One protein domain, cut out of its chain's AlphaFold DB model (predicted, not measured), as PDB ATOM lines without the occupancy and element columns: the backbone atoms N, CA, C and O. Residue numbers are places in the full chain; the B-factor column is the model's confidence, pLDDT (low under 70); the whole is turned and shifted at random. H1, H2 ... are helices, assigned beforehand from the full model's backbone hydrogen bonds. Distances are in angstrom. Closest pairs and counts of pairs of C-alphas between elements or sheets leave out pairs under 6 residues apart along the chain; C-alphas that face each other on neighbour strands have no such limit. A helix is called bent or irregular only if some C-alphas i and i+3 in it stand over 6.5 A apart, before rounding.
ATOM      1  N   ARG A   2      27.239  -6.746  -9.475       78.00
ATOM      2  CA  ARG A   2      26.367  -5.635  -8.981       78.00
ATOM      3  C   ARG A   2      27.042  -4.560  -8.106       78.00
ATOM      4  O   ARG A   2      26.747  -3.379  -8.262       78.00
ATOM      5  N   LYS A   3      27.934  -4.950  -7.183       84.31
ATOM      6  CA  LYS A   3      28.680  -4.000  -6.327       84.31
ATOM      7  C   LYS A   3      29.706  -3.182  -7.122       84.31
ATOM      8  O   LYS A   3      29.726  -1.968  -6.965       84.31
ATOM      9  N   LYS A   4      30.496  -3.831  -7.993       79.38
ATOM     10  CA  LYS A   4      31.477  -3.163  -8.874       79.38
ATOM     11  C   LYS A   4      30.779  -2.147  -9.791       79.38
ATOM     12  O   LYS A   4      31.184  -0.995  -9.851       79.38
ATOM     13  N   LEU A   5      29.664  -2.538 -10.408       80.19
ATOM     14  CA  LEU A   5      28.908  -1.680 -11.327       80.19
ATOM     15  C   LEU A   5      28.286  -0.462 -10.620       80.19
ATOM     16  O   LEU A   5      28.341   0.655 -11.125       80.19
ATOM     17  N   LYS A   6      27.766  -0.651  -9.397       85.38
ATOM     18  CA  LYS A   6      27.286   0.454  -8.551       85.38
ATOM     19  C   LYS A   6      28.408   1.439  -8.194       85.38
ATOM     20  O   LYS A   6      28.149   2.637  -8.147       85.38
ATOM     21  N   GLN A   7      29.619   0.939  -7.947       87.19
ATOM     22  CA  GLN A   7      30.788   1.768  -7.653       87.19
ATOM     23  C   GLN A   7      31.185   2.611  -8.871       87.19
ATOM     24  O   GLN A   7      31.300   3.823  -8.752       87.19
ATOM     25  N   ILE A   8      31.267   1.998 -10.057       84.75
ATOM     26  CA  ILE A   8      31.614   2.686 -11.313       84.75
ATOM     27  C   ILE A   8      30.628   3.824 -11.624       84.75
ATOM     28  O   ILE A   8      31.040   4.940 -11.933       84.75
ATOM     29  N   LEU A   9      29.321   3.573 -11.483       84.06
ATOM     30  CA  LEU A   9      28.289   4.599 -11.680       84.06
ATOM     31  C   LEU A   9      28.375   5.727 -10.642       84.06
ATOM     32  O   LEU A   9      28.112   6.890 -10.953       84.06
ATOM     33  N   HIS A  10      28.716   5.390  -9.397       88.81
ATOM     34  CA  HIS A  10      28.901   6.376  -8.340       88.81
ATOM     35  C   HIS A  10      30.108   7.274  -8.621       88.81
ATOM     36  O   HIS A  10      29.980   8.494  -8.544       88.81
ATOM     37  N   ASP A  11      31.235   6.685  -9.016       86.50
ATOM     38  CA  ASP A  11      32.466   7.409  -9.319       86.50
ATOM     39  C   ASP A  11      32.276   8.342 -10.523       86.50
ATOM     40  O   ASP A  11      32.663   9.508 -10.458       86.50
ATOM     41  N   TYR A  12      31.583   7.886 -11.577       85.88
ATOM     42  CA  TYR A  12      31.188   8.744 -12.701       85.88
ATOM     43  C   TYR A  12      30.364   9.950 -12.232       85.88
ATOM     44  O   TYR A  12      30.685  11.092 -12.558       85.88
ATOM     45  N   LYS A  13      29.332   9.718 -11.407       85.56
ATOM     46  CA  LYS A  13      28.471  10.793 -10.894       85.56
ATOM     47  C   LYS A  13      29.257  11.808 -10.062       85.56
ATOM     48  O   LYS A  13      29.029  13.010 -10.185       85.56
ATOM     49  N   VAL A  14      30.167  11.334  -9.211       87.44
ATOM     50  CA  VAL A  14      31.015  12.195  -8.378       87.44
ATOM     51  C   VAL A  14      31.977  13.007  -9.243       87.44
ATOM     52  O   VAL A  14      32.145  14.198  -8.993       87.44
ATOM     53  N   ASN A  15      32.574  12.406 -10.269       81.88
ATOM     54  CA  ASN A  15      33.516  13.089 -11.154       81.88
ATOM     55  C   ASN A  15      32.829  14.118 -12.060       81.88
ATOM     56  O   ASN A  15      33.330  15.231 -12.177       81.88
ATOM     57  N   ALA A  16      31.653  13.805 -12.613       80.50
ATOM     58  CA  ALA A  16      30.845  14.765 -13.370       80.50
ATOM     59  C   ALA A  16      30.416  15.960 -12.495       80.50
ATOM     60  O   ALA A  16      30.505  17.120 -12.902       80.50
ATOM     61  N   TYR A  17      30.023  15.697 -11.242       80.19
ATOM     62  CA  TYR A  17      29.694  16.759 -10.291       80.19
ATOM     63  C   TYR A  17      30.912  17.621  -9.940       80.19
ATOM     64  O   TYR A  17      30.816  18.843  -9.919       80.19
ATOM     65  N   LYS A  18      32.073  17.000  -9.701       80.94
ATOM     66  CA  LYS A  18      33.316  17.736  -9.450       80.94
ATOM     67  C   LYS A  18      33.681  18.607 -10.643       80.94
ATOM     68  O   LYS A  18      33.913  19.781 -10.437       80.94
ATOM     69  N   LEU A  19      33.650  18.088 -11.868       75.00
ATOM     70  CA  LEU A  19      34.016  18.847 -13.068       75.00
ATOM     71  C   LEU A  19      33.117  20.047 -13.347       75.00
ATOM     72  O   LEU A  19      33.613  21.097 -13.738       75.00
ATOM     73  N   SER A  20      31.816  19.907 -13.112       69.00
ATOM     74  CA  SER A  20      30.867  21.017 -13.244       69.00
ATOM     75  C   SER A  20      31.037  22.099 -12.169       69.00
ATOM     76  O   SER A  20      30.533  23.204 -12.351       69.00
ATOM     77  N   HIS A  21      31.737  21.803 -11.067       73.25
ATOM     78  CA  HIS A  21      31.885  22.695  -9.910       73.25
ATOM     79  C   HIS A  21      33.350  23.029  -9.556       73.25
ATOM     80  O   HIS A  21      33.583  23.836  -8.659       73.25
ATOM     81  N   SER A  22      34.340  22.431 -10.227       64.38
ATOM     82  CA  SER A  22      35.772  22.681 -10.029       64.38
ATOM     83  C   SER A  22      36.303  23.605 -11.122       64.38
ATOM     84  O   SER A  22      36.308  23.227 -12.293       64.38
ATOM     85  N   SER A  23      36.786  24.782 -10.736       58.97
ATOM     86  CA  SER A  23      37.322  25.808 -11.642       58.97
ATOM     87  C   SER A  23      38.669  25.425 -12.275       58.97
ATOM     88  O   SER A  23      38.902  25.691 -13.454       58.97
ATOM     89  N   ASP A  24      39.534  24.732 -11.530       63.25
ATOM     90  CA  ASP A  24      40.975  24.687 -11.827       63.25
ATOM     91  C   ASP A  24      41.381  24.057 -13.178       63.25
ATOM     92  O   ASP A  24      42.236  24.620 -13.866       63.25
ATOM     93  N   PRO A  25      40.820  22.916 -13.634       64.81
ATOM     94  CA  PRO A  25      41.234  22.341 -14.911       64.81
ATOM     95  C   PRO A  25      40.418  22.880 -16.098       64.81
ATOM     96  O   PRO A  25      40.746  22.565 -17.241       64.81
ATOM     97  N   VAL A  26      39.319  23.603 -15.864       62.41
ATOM     98  CA  VAL A  26      38.438  24.137 -16.921       62.41
ATOM     99  C   VAL A  26      38.921  25.508 -17.380       62.41
ATOM    100  O   VAL A  26      38.896  25.775 -18.579       62.41
ATOM    101  N   GLU A  27      39.449  26.335 -16.477       68.00
ATOM    102  CA  GLU A  27      39.958  27.672 -16.816       68.00
ATOM    103  C   GLU A  27      41.095  27.638 -17.844       68.00
ATOM    104  O   GLU A  27      41.055  28.386 -18.817       68.00
ATOM    105  N   ASN A  28      42.071  26.735 -17.695       68.12
ATOM    106  CA  ASN A  28      43.210  26.661 -18.620       68.12
ATOM    107  C   ASN A  28      42.794  26.253 -20.044       68.12
ATOM    108  O   ASN A  28      43.218  26.880 -21.010       68.12
ATOM    109  N   LEU A  29      41.912  25.255 -20.170       65.75
ATOM    110  CA  LEU A  29      41.352  24.836 -21.462       65.75
ATOM    111  C   LEU A  29      40.437  25.910 -22.060       65.75
ATOM    112  O   LEU A  29      40.456  26.134 -23.264       65.75
ATOM    113  N   THR A  30      39.667  26.607 -21.221       66.38
ATOM    114  CA  THR A  30      38.821  27.728 -21.659       66.38
ATOM    115  C   THR A  30      39.676  28.865 -22.207       66.38
ATOM    116  O   THR A  30      39.321  29.460 -23.220       66.38
ATOM    117  N   LYS A  31      40.824  29.140 -21.584       73.69
ATOM    118  CA  LYS A  31      41.761  30.170 -22.032       73.69
ATOM    119  C   LYS A  31      42.373  29.841 -23.396       73.69
ATOM    120  O   LYS A  31      42.365  30.692 -24.276       73.69
ATOM    121  N   GLU A  32      42.813  28.602 -23.601       69.50
ATOM    122  CA  GLU A  32      43.323  28.134 -24.899       69.50
ATOM    123  C   GLU A  32      42.240  28.189 -25.994       69.50
ATOM    124  O   GLU A  32      42.462  28.696 -27.092       69.50
ATOM    125  N   ALA A  33      41.025  27.751 -25.667       68.06
ATOM    126  CA  ALA A  33      39.856  27.843 -26.534       68.06
ATOM    127  C   ALA A  33      39.479  29.288 -26.911       68.06
ATOM    128  O   ALA A  33      39.070  29.554 -28.046       68.06
ATOM    129  N   LEU A  34      39.593  30.218 -25.961       70.62
ATOM    130  CA  LEU A  34      39.361  31.642 -26.182       70.62
ATOM    131  C   LEU A  34      40.409  32.247 -27.109       70.62
ATOM    132  O   LEU A  34      40.037  33.012 -27.998       70.62
ATOM    133  N   ASP A  35      41.679  31.880 -26.947       77.69
ATOM    134  CA  ASP A  35      42.759  32.344 -27.820       77.69
ATOM    135  C   ASP A  35      42.533  31.869 -29.265       77.69
ATOM    136  O   ASP A  35      42.514  32.689 -30.186       77.69
ATOM    137  N   ILE A  36      42.217  30.583 -29.467       74.00
ATOM    138  CA  ILE A  36      41.879  30.034 -30.794       74.00
ATOM    139  C   ILE A  36      40.657  30.750 -31.387       74.00
ATOM    140  O   ILE A  36      40.642  31.116 -32.563       74.00
ATOM    141  N   SER A  37      39.626  30.986 -30.571       67.38
ATOM    142  CA  SER A  37      38.415  31.687 -31.010       67.38
ATOM    143  C   SER A  37      38.705  33.141 -31.393       67.38
ATOM    144  O   SER A  37      38.160  33.630 -32.381       67.38
ATOM    145  N   SER A  38      39.588  33.825 -30.661       68.19
ATOM    146  CA  SER A  38      40.031  35.190 -30.968       68.19
ATOM    147  C   SER A  38      40.731  35.259 -32.325       68.19
ATOM    148  O   SER A  38      40.440  36.145 -33.133       68.19
ATOM    149  N   ASP A  39      41.586  34.284 -32.630       67.25
ATOM    150  CA  ASP A  39      42.293  34.211 -33.909       67.25
ATOM    151  C   ASP A  39      41.353  33.896 -35.084       67.25
ATOM    152  O   ASP A  39      41.480  34.478 -36.166       67.25
ATOM    153  N   VAL A  40      40.347  33.039 -34.881       64.81
ATOM    154  CA  VAL A  40      39.316  32.763 -35.896       64.81
ATOM    155  C   VAL A  40      38.439  33.992 -36.147       64.81
ATOM    156  O   VAL A  40      38.176  34.324 -37.304       64.81
ATOM    157  N   LEU A  41      38.023  34.699 -35.091       64.19
ATOM    158  CA  LEU A  41      37.243  35.933 -35.215       64.19
ATOM    159  C   LEU A  41      38.046  37.019 -35.946       64.19
ATOM    160  O   LEU A  41      37.534  37.635 -36.875       64.19
ATOM    161  N   LYS A  42      39.329  37.215 -35.636       64.75
ATOM    162  CA  LYS A  42      40.163  38.176 -36.381       64.75
ATOM    163  C   LYS A  42      40.226  37.864 -37.879       64.75
ATOM    164  O   LYS A  42      40.148  38.781 -38.690       64.75
ATOM    165  N   ILE A  60      30.522  54.751 -38.568       81.06
ATOM    166  CA  ILE A  60      29.497  54.160 -37.691       81.06
ATOM    167  C   ILE A  60      29.594  52.629 -37.688       81.06
ATOM    168  O   ILE A  60      29.526  52.006 -36.629       81.06
ATOM    169  N   ILE A  61      29.769  52.011 -38.860       80.25
ATOM    170  CA  ILE A  61      29.902  50.556 -38.984       80.25
ATOM    171  C   ILE A  61      31.152  50.059 -38.252       80.25
ATOM    172  O   ILE A  61      31.063  49.073 -37.523       80.25
ATOM    173  N   ASN A  62      32.288  50.742 -38.401       79.12
ATOM    174  CA  ASN A  62      33.519  50.391 -37.697       79.12
ATOM    175  C   ASN A  62      33.355  50.538 -36.181       79.12
ATOM    176  O   ASN A  62      33.768  49.656 -35.440       79.12
ATOM    177  N   MET A  63      32.696  51.600 -35.713       80.25
ATOM    178  CA  MET A  63      32.429  51.800 -34.287       80.25
ATOM    179  C   MET A  63      31.548  50.682 -33.707       80.25
ATOM    180  O   MET A  63      31.866  50.141 -32.650       80.25
ATOM    181  N   ILE A  64      30.474  50.296 -34.407       83.19
ATOM    182  CA  ILE A  64      29.609  49.179 -33.996       83.19
ATOM    183  C   ILE A  64      30.392  47.863 -34.004       83.19
ATOM    184  O   ILE A  64      30.274  47.082 -33.060       83.19
ATOM    185  N   ASN A  65      31.183  47.612 -35.048       79.94
ATOM    186  CA  ASN A  65      31.951  46.378 -35.172       79.94
ATOM    187  C   ASN A  65      33.002  46.267 -34.063       79.94
ATOM    188  O   ASN A  65      33.038  45.258 -33.368       79.94
ATOM    189  N   ASN A  66      33.768  47.332 -33.821       79.00
ATOM    190  CA  ASN A  66      34.766  47.377 -32.754       79.00
ATOM    191  C   ASN A  66      34.112  47.193 -31.383       79.00
ATOM    192  O   ASN A  66      34.536  46.336 -30.621       79.00
ATOM    193  N   TYR A  67      33.016  47.903 -31.090       79.25
ATOM    194  CA  TYR A  67      32.309  47.729 -29.817       79.25
ATOM    195  C   TYR A  67      31.773  46.302 -29.641       79.25
ATOM    196  O   TYR A  67      31.855  45.719 -28.562       79.25
ATOM    197  N   THR A  68      31.252  45.700 -30.711       79.50
ATOM    198  CA  THR A  68      30.739  44.326 -30.664       79.50
ATOM    199  C   THR A  68      31.869  43.317 -30.460       79.50
ATOM    200  O   THR A  68      31.735  42.431 -29.618       79.50
ATOM    201  N   LEU A  69      32.981  43.456 -31.186       75.31
ATOM    202  CA  LEU A  69      34.140  42.564 -31.114       75.31
ATOM    203  C   LEU A  69      34.917  42.695 -29.804       75.31
ATOM    204  O   LEU A  69      35.384  41.688 -29.284       75.31
ATOM    205  N   GLU A  70      35.049  43.904 -29.266       72.69
ATOM    206  CA  GLU A  70      35.883  44.163 -28.090       72.69
ATOM    207  C   GLU A  70      35.106  44.070 -26.775       72.69
ATOM    208  O   GLU A  70      35.666  43.633 -25.773       72.69
ATOM    209  N   ALA A  71      33.823  44.452 -26.749       71.38
ATOM    210  CA  ALA A  71      33.054  44.526 -25.504       71.38
ATOM    211  C   ALA A  71      31.983  43.435 -25.367       71.38
ATOM    212  O   ALA A  71      31.746  42.946 -24.261       71.38
ATOM    213  N   ILE A  72      31.314  43.048 -26.461       75.00
ATOM    214  CA  ILE A  72      30.150  42.144 -26.395       75.00
ATOM    215  C   ILE A  72      30.547  40.683 -26.616       75.00
ATOM    216  O   ILE A  72      30.142  39.809 -25.850       75.00
ATOM    217  N   LEU A  73      31.313  40.402 -27.670       76.50
ATOM    218  CA  LEU A  73      31.676  39.042 -28.065       76.50
ATOM    219  C   LEU A  73      32.547  38.307 -27.036       76.50
ATOM    220  O   LEU A  73      32.208  37.160 -26.744       76.50
ATOM    221  N   PRO A  74      33.593  38.907 -26.432       77.31
ATOM    222  CA  PRO A  74      34.497  38.179 -25.542       77.31
ATOM    223  C   PRO A  74      33.801  37.451 -24.378       77.31
ATOM    224  O   PRO A  74      33.973  36.236 -24.278       77.31
ATOM    225  N   PRO A  75      32.934  38.092 -23.563       76.50
ATOM    226  CA  PRO A  75      32.268  37.394 -22.457       76.50
ATOM    227  C   PRO A  75      31.245  36.345 -22.923       76.50
ATOM    228  O   PRO A  75      30.919  35.418 -22.178       76.50
ATOM    229  N   ILE A  76      30.698  36.473 -24.136       78.94
ATOM    230  CA  ILE A  76      29.775  35.479 -24.706       78.94
ATOM    231  C   ILE A  76      30.560  34.251 -25.164       78.94
ATOM    232  O   ILE A  76      30.191  33.127 -24.823       78.94
ATOM    233  N   VAL A  77      31.644  34.468 -25.912       78.69
ATOM    234  CA  VAL A  77      32.519  33.403 -26.412       78.69
ATOM    235  C   VAL A  77      33.152  32.657 -25.242       78.69
ATOM    236  O   VAL A  77      33.124  31.433 -25.239       78.69
ATOM    237  N   GLU A  78      33.597  33.355 -24.196       75.12
ATOM    238  CA  GLU A  78      34.098  32.746 -22.955       75.12
ATOM    239  C   GLU A  78      33.085  31.777 -22.338       75.12
ATOM    240  O   GLU A  78      33.408  30.619 -22.075       75.12
ATOM    241  N   LYS A  79      31.828  32.205 -22.168       76.81
ATOM    242  CA  LYS A  79      30.773  31.347 -21.604       76.81
ATOM    243  C   LYS A  79      30.453  30.142 -22.485       76.81
ATOM    244  O   LYS A  79      30.182  29.059 -21.961       76.81
ATOM    245  N   ILE A  80      30.445  30.325 -23.807       81.56
ATOM    246  CA  ILE A  80      30.215  29.234 -24.761       81.56
ATOM    247  C   ILE A  80      31.369  28.232 -24.690       81.56
ATOM    248  O   ILE A  80      31.112  27.041 -24.516       81.56
ATOM    249  N   MET A  81      32.618  28.702 -24.746       78.12
ATOM    250  CA  MET A  81      33.799  27.842 -24.686       78.12
ATOM    251  C   MET A  81      33.898  27.102 -23.356       78.12
ATOM    252  O   MET A  81      34.084  25.889 -23.361       78.12
ATOM    253  N   HIS A  82      33.661  27.777 -22.229       75.81
ATOM    254  CA  HIS A  82      33.606  27.129 -20.918       75.81
ATOM    255  C   HIS A  82      32.600  25.969 -20.909       75.81
ATOM    256  O   HIS A  82      32.887  24.872 -20.433       75.81
ATOM    257  N   ARG A  83      31.405  26.181 -21.476       81.44
ATOM    258  CA  ARG A  83      30.380  25.137 -21.558       81.44
ATOM    259  C   ARG A  83      30.799  23.973 -22.458       81.44
ATOM    260  O   ARG A  83      30.522  22.832 -22.101       81.44
ATOM    261  N   ILE A  84      31.441  24.247 -23.593       83.88
ATOM    262  CA  ILE A  84      31.955  23.209 -24.500       83.88
ATOM    263  C   ILE A  84      32.997  22.350 -23.779       83.88
ATOM    264  O   ILE A  84      32.852  21.132 -23.749       83.88
ATOM    265  N   VAL A  85      33.971  22.972 -23.109       82.19
ATOM    266  CA  VAL A  85      35.025  22.262 -22.363       82.19
ATOM    267  C   VAL A  85      34.440  21.371 -21.265       82.19
ATOM    268  O   VAL A  85      34.876  20.234 -21.084       82.19
ATOM    269  N   VAL A  86      33.436  21.855 -20.523       81.88
ATOM    270  CA  VAL A  86      32.753  21.037 -19.508       81.88
ATOM    271  C   VAL A  86      32.081  19.819 -20.149       81.88
ATOM    272  O   VAL A  86      32.262  18.706 -19.659       81.88
ATOM    273  N   LEU A  87      31.363  20.006 -21.261       85.19
ATOM    274  CA  LEU A  87      30.686  18.914 -21.969       85.19
ATOM    275  C   LEU A  87      31.668  17.880 -22.537       85.19
ATOM    276  O   LEU A  87      31.401  16.683 -22.458       85.19
ATOM    277  N   GLU A  88      32.808  18.315 -23.076       85.25
ATOM    278  CA  GLU A  88      33.849  17.406 -23.571       85.25
ATOM    279  C   GLU A  88      34.416  16.533 -22.448       85.25
ATOM    280  O   GLU A  88      34.515  15.314 -22.598       85.25
ATOM    281  N   LYS A  89      34.700  17.119 -21.280       83.12
ATOM    282  CA  LYS A  89      35.178  16.349 -20.122       83.12
ATOM    283  C   LYS A  89      34.119  15.415 -19.549       83.12
ATOM    284  O   LYS A  89      34.448  14.331 -19.066       83.12
ATOM    285  N   GLU A  90      32.849  15.806 -19.567       82.25
ATOM    286  CA  GLU A  90      31.754  14.900 -19.203       82.25
ATOM    287  C   GLU A  90      31.682  13.712 -20.172       82.25
ATOM    288  O   GLU A  90      31.550  12.568 -19.728       82.25
ATOM    289  N   HIS A  91      31.850  13.962 -21.473       87.81
ATOM    290  CA  HIS A  91      31.881  12.918 -22.495       87.81
ATOM    291  C   HIS A  91      33.057  11.950 -22.301       87.81
ATOM    292  O   HIS A  91      32.868  10.735 -22.351       87.81
ATOM    293  N   GLU A  92      34.252  12.464 -22.008       87.88
ATOM    294  CA  GLU A  92      35.429  11.640 -21.728       87.88
ATOM    295  C   GLU A  92      35.207  10.723 -20.513       87.88
ATOM    296  O   GLU A  92      35.472   9.521 -20.572       87.88
ATOM    297  N   ASN A  93      34.639  11.251 -19.423       85.00
ATOM    298  CA  ASN A  93      34.302  10.438 -18.251       85.00
ATOM    299  C   ASN A  93      33.234   9.386 -18.542       85.00
ATOM    300  O   ASN A  93      33.281   8.291 -17.979       85.00
ATOM    301  N   LEU A  94      32.260   9.711 -19.393       88.25
ATOM    302  CA  LEU A  94      31.235   8.761 -19.808       88.25
ATOM    303  C   LEU A  94      31.868   7.610 -20.595       88.25
ATOM    304  O   LEU A  94      31.543   6.450 -20.347       88.25
ATOM    305  N   LEU A  95      32.822   7.915 -21.473       91.38
ATOM    306  CA  LEU A  95      33.570   6.911 -22.218       91.38
ATOM    307  C   LEU A  95      34.388   6.017 -21.274       91.38
ATOM    308  O   LEU A  95      34.268   4.798 -21.343       91.38
ATOM    309  N   GLN A  96      35.103   6.600 -20.305       89.31
ATOM    310  CA  GLN A  96      35.819   5.837 -19.271       89.31
ATOM    311  C   GLN A  96      34.888   4.943 -18.438       89.31
ATOM    312  O   GLN A  96      35.250   3.821 -18.081       89.31
ATOM    313  N   MET A  97      33.690   5.428 -18.102       88.94
ATOM    314  CA  MET A  97      32.687   4.644 -17.382       88.94
ATOM    315  C   MET A  97      32.238   3.438 -18.211       88.94
ATOM    316  O   MET A  97      32.171   2.331 -17.679       88.94
ATOM    317  N   ILE A  98      31.951   3.640 -19.500       89.38
ATOM    318  CA  ILE A  98      31.548   2.566 -20.414       89.38
ATOM    319  C   ILE A  98      32.674   1.545 -20.567       89.38
ATOM    320  O   ILE A  98      32.408   0.355 -20.421       89.38
ATOM    321  N   THR A  99      33.918   1.983 -20.775       90.56
ATOM    322  CA  THR A  99      35.081   1.088 -20.858       90.56
ATOM    323  C   THR A  99      35.193   0.213 -19.614       90.56
ATOM    324  O   THR A  99      35.231  -1.005 -19.735       90.56
ATOM    325  N   LYS A 100      35.107   0.801 -18.413       87.19
ATOM    326  CA  LYS A 100      35.132   0.045 -17.148       87.19
ATOM    327  C   LYS A 100      33.964  -0.931 -17.008       87.19
ATOM    328  O   LYS A 100      34.109  -1.978 -16.385       87.19
ATOM    329  N   ILE A 101      32.784  -0.587 -17.527       87.56
ATOM    330  CA  ILE A 101      31.637  -1.503 -17.539       87.56
ATOM    331  C   ILE A 101      31.926  -2.688 -18.462       87.56
ATOM    332  O   ILE A 101      31.693  -3.817 -18.048       87.56
ATOM    333  N   VAL A 102      32.440  -2.439 -19.670       89.62
ATOM    334  CA  VAL A 102      32.791  -3.489 -20.636       89.62
ATOM    335  C   VAL A 102      33.891  -4.390 -20.081       89.62
ATOM    336  O   VAL A 102      33.706  -5.595 -20.083       89.62
ATOM    337  N   GLU A 103      34.962  -3.837 -19.512       88.62
ATOM    338  CA  GLU A 103      36.032  -4.614 -18.862       88.62
ATOM    339  C   GLU A 103      35.486  -5.536 -17.764       88.62
ATOM    340  O   GLU A 103      35.838  -6.706 -17.693       88.62
ATOM    341  N   VAL A 104      34.563  -5.045 -16.929       87.94
ATOM    342  CA  VAL A 104      33.929  -5.865 -15.882       87.94
ATOM    343  C   VAL A 104      33.007  -6.948 -16.452       87.94
ATOM    344  O   VAL A 104      32.768  -7.938 -15.762       87.94
ATOM    345  N   LEU A 105      32.454  -6.750 -17.651       83.69
ATOM    346  CA  LEU A 105      31.645  -7.752 -18.351       83.69
ATOM    347  C   LEU A 105      32.507  -8.782 -19.097       83.69
ATOM    348  O   LEU A 105      32.044  -9.899 -19.267       83.69
ATOM    349  N   ASP A 106      33.712  -8.404 -19.531       84.31
ATOM    350  CA  ASP A 106      34.672  -9.250 -20.262       84.31
ATOM    351  C   ASP A 106      35.565 -10.082 -19.308       84.31
ATOM    352  O   ASP A 106      36.111 -11.111 -19.688       84.31
ATOM    353  N   GLU A 107      35.705  -9.652 -18.043       76.12
ATOM    354  CA  GLU A 107      36.318 -10.424 -16.944       76.12
ATOM    355  C   GLU A 107      35.470 -11.639 -16.483       76.12
ATOM    356  O   GLU A 107      35.925 -12.403 -15.624       76.12
ATOM    357  N   GLU A 108      34.245 -11.802 -17.000       54.12
ATOM    358  CA  GLU A 108      33.359 -12.966 -16.784       54.12
ATOM    359  C   GLU A 108      33.367 -13.924 -17.984       54.12
ATOM    360  O   GLU A 108      33.351 -15.152 -17.727       54.12
TER     361      GLU A 108
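AT A GLANCE: This is residues 2 to 42 and 60 to 108 of the 108 residues of an uncharacterized protein of Planctomycetes bacterium (UniProt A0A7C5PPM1). One long bent helix, H3, runs the length of a rod; H1 packs side by side with its arm H3b, and H2 crosses H3b at residues 77 to 86. Residues 60 to 68 of H3 stick out free at one end. The printed part has 90 residues, with three named helices in the order H1, H2, H3 and no named strand: an all helix class. It is extended, with a radius of gyration of the C-alphas of 19.4 A and spans of 70 by 22 by 17 A.

IN THESE COORDINATES: By its hydrogen bonds H3 was assigned as one helix, residues 60 to 106, but it is bent: C-alphas 70 and 73 are 6.6 A apart. Its arm H3a, residues 60 to 70, starts at C-alpha 60 (29.497, 54.160, -37.691) and measures 15.3 A; H3b, residues 73 to 106, measures 49.0 A and ends at C-alpha 106 (34.672, -9.250, -20.262). H1, residues 2 to 21, starts at C-alpha 2 (26.367, -5.635, -8.981) and measures 28.9 A. H2, residues 24 to 42, measures 28.0 A and is neither bent nor irregular, but only just: C-alphas 25 and 28 are 6.0 A apart.

HOW THE PARTS SIT: The arms H3a and H3b stand at a steep tilt of 39 degrees. H1 and H3b touch at a shallow tilt of 11 degrees, opposite ways; their closest C-alphas, of Ala 16 and Glu 90, are 5.9 A apart. H2 touches H3b at residues 77 to 86 alone, at a steep tilt of 53 degrees, opposite ways; the closest C-alphas, of Thr 30 and His 82, are 5.3 A apart. H1 and H2 are close but not clearly touching, with the closest C-alphas, of Leu 19 and Val 26, 7.9 A apart. H3a is apart from H1, and only just apart from H2, at 8.4 A. Each O i to N i+4 pair is within hydrogen-bond range in H1, H3a and H3b; in H2, 13 of 15 are.

THE WHOLE: The C-alphas farthest apart, of Ile 60 and Glu 108, are 70.4 A apart. Residues 43 to 59, the link across the cut from H2 to H3, are not printed; C-alphas 42 and 60 are 19.3 A apart. The link from H1 to H2 is tight. Mean pLDDT of the printed part is 78.3; 19 residues are under 70, among them residues 22 to 30 and 37 to 42.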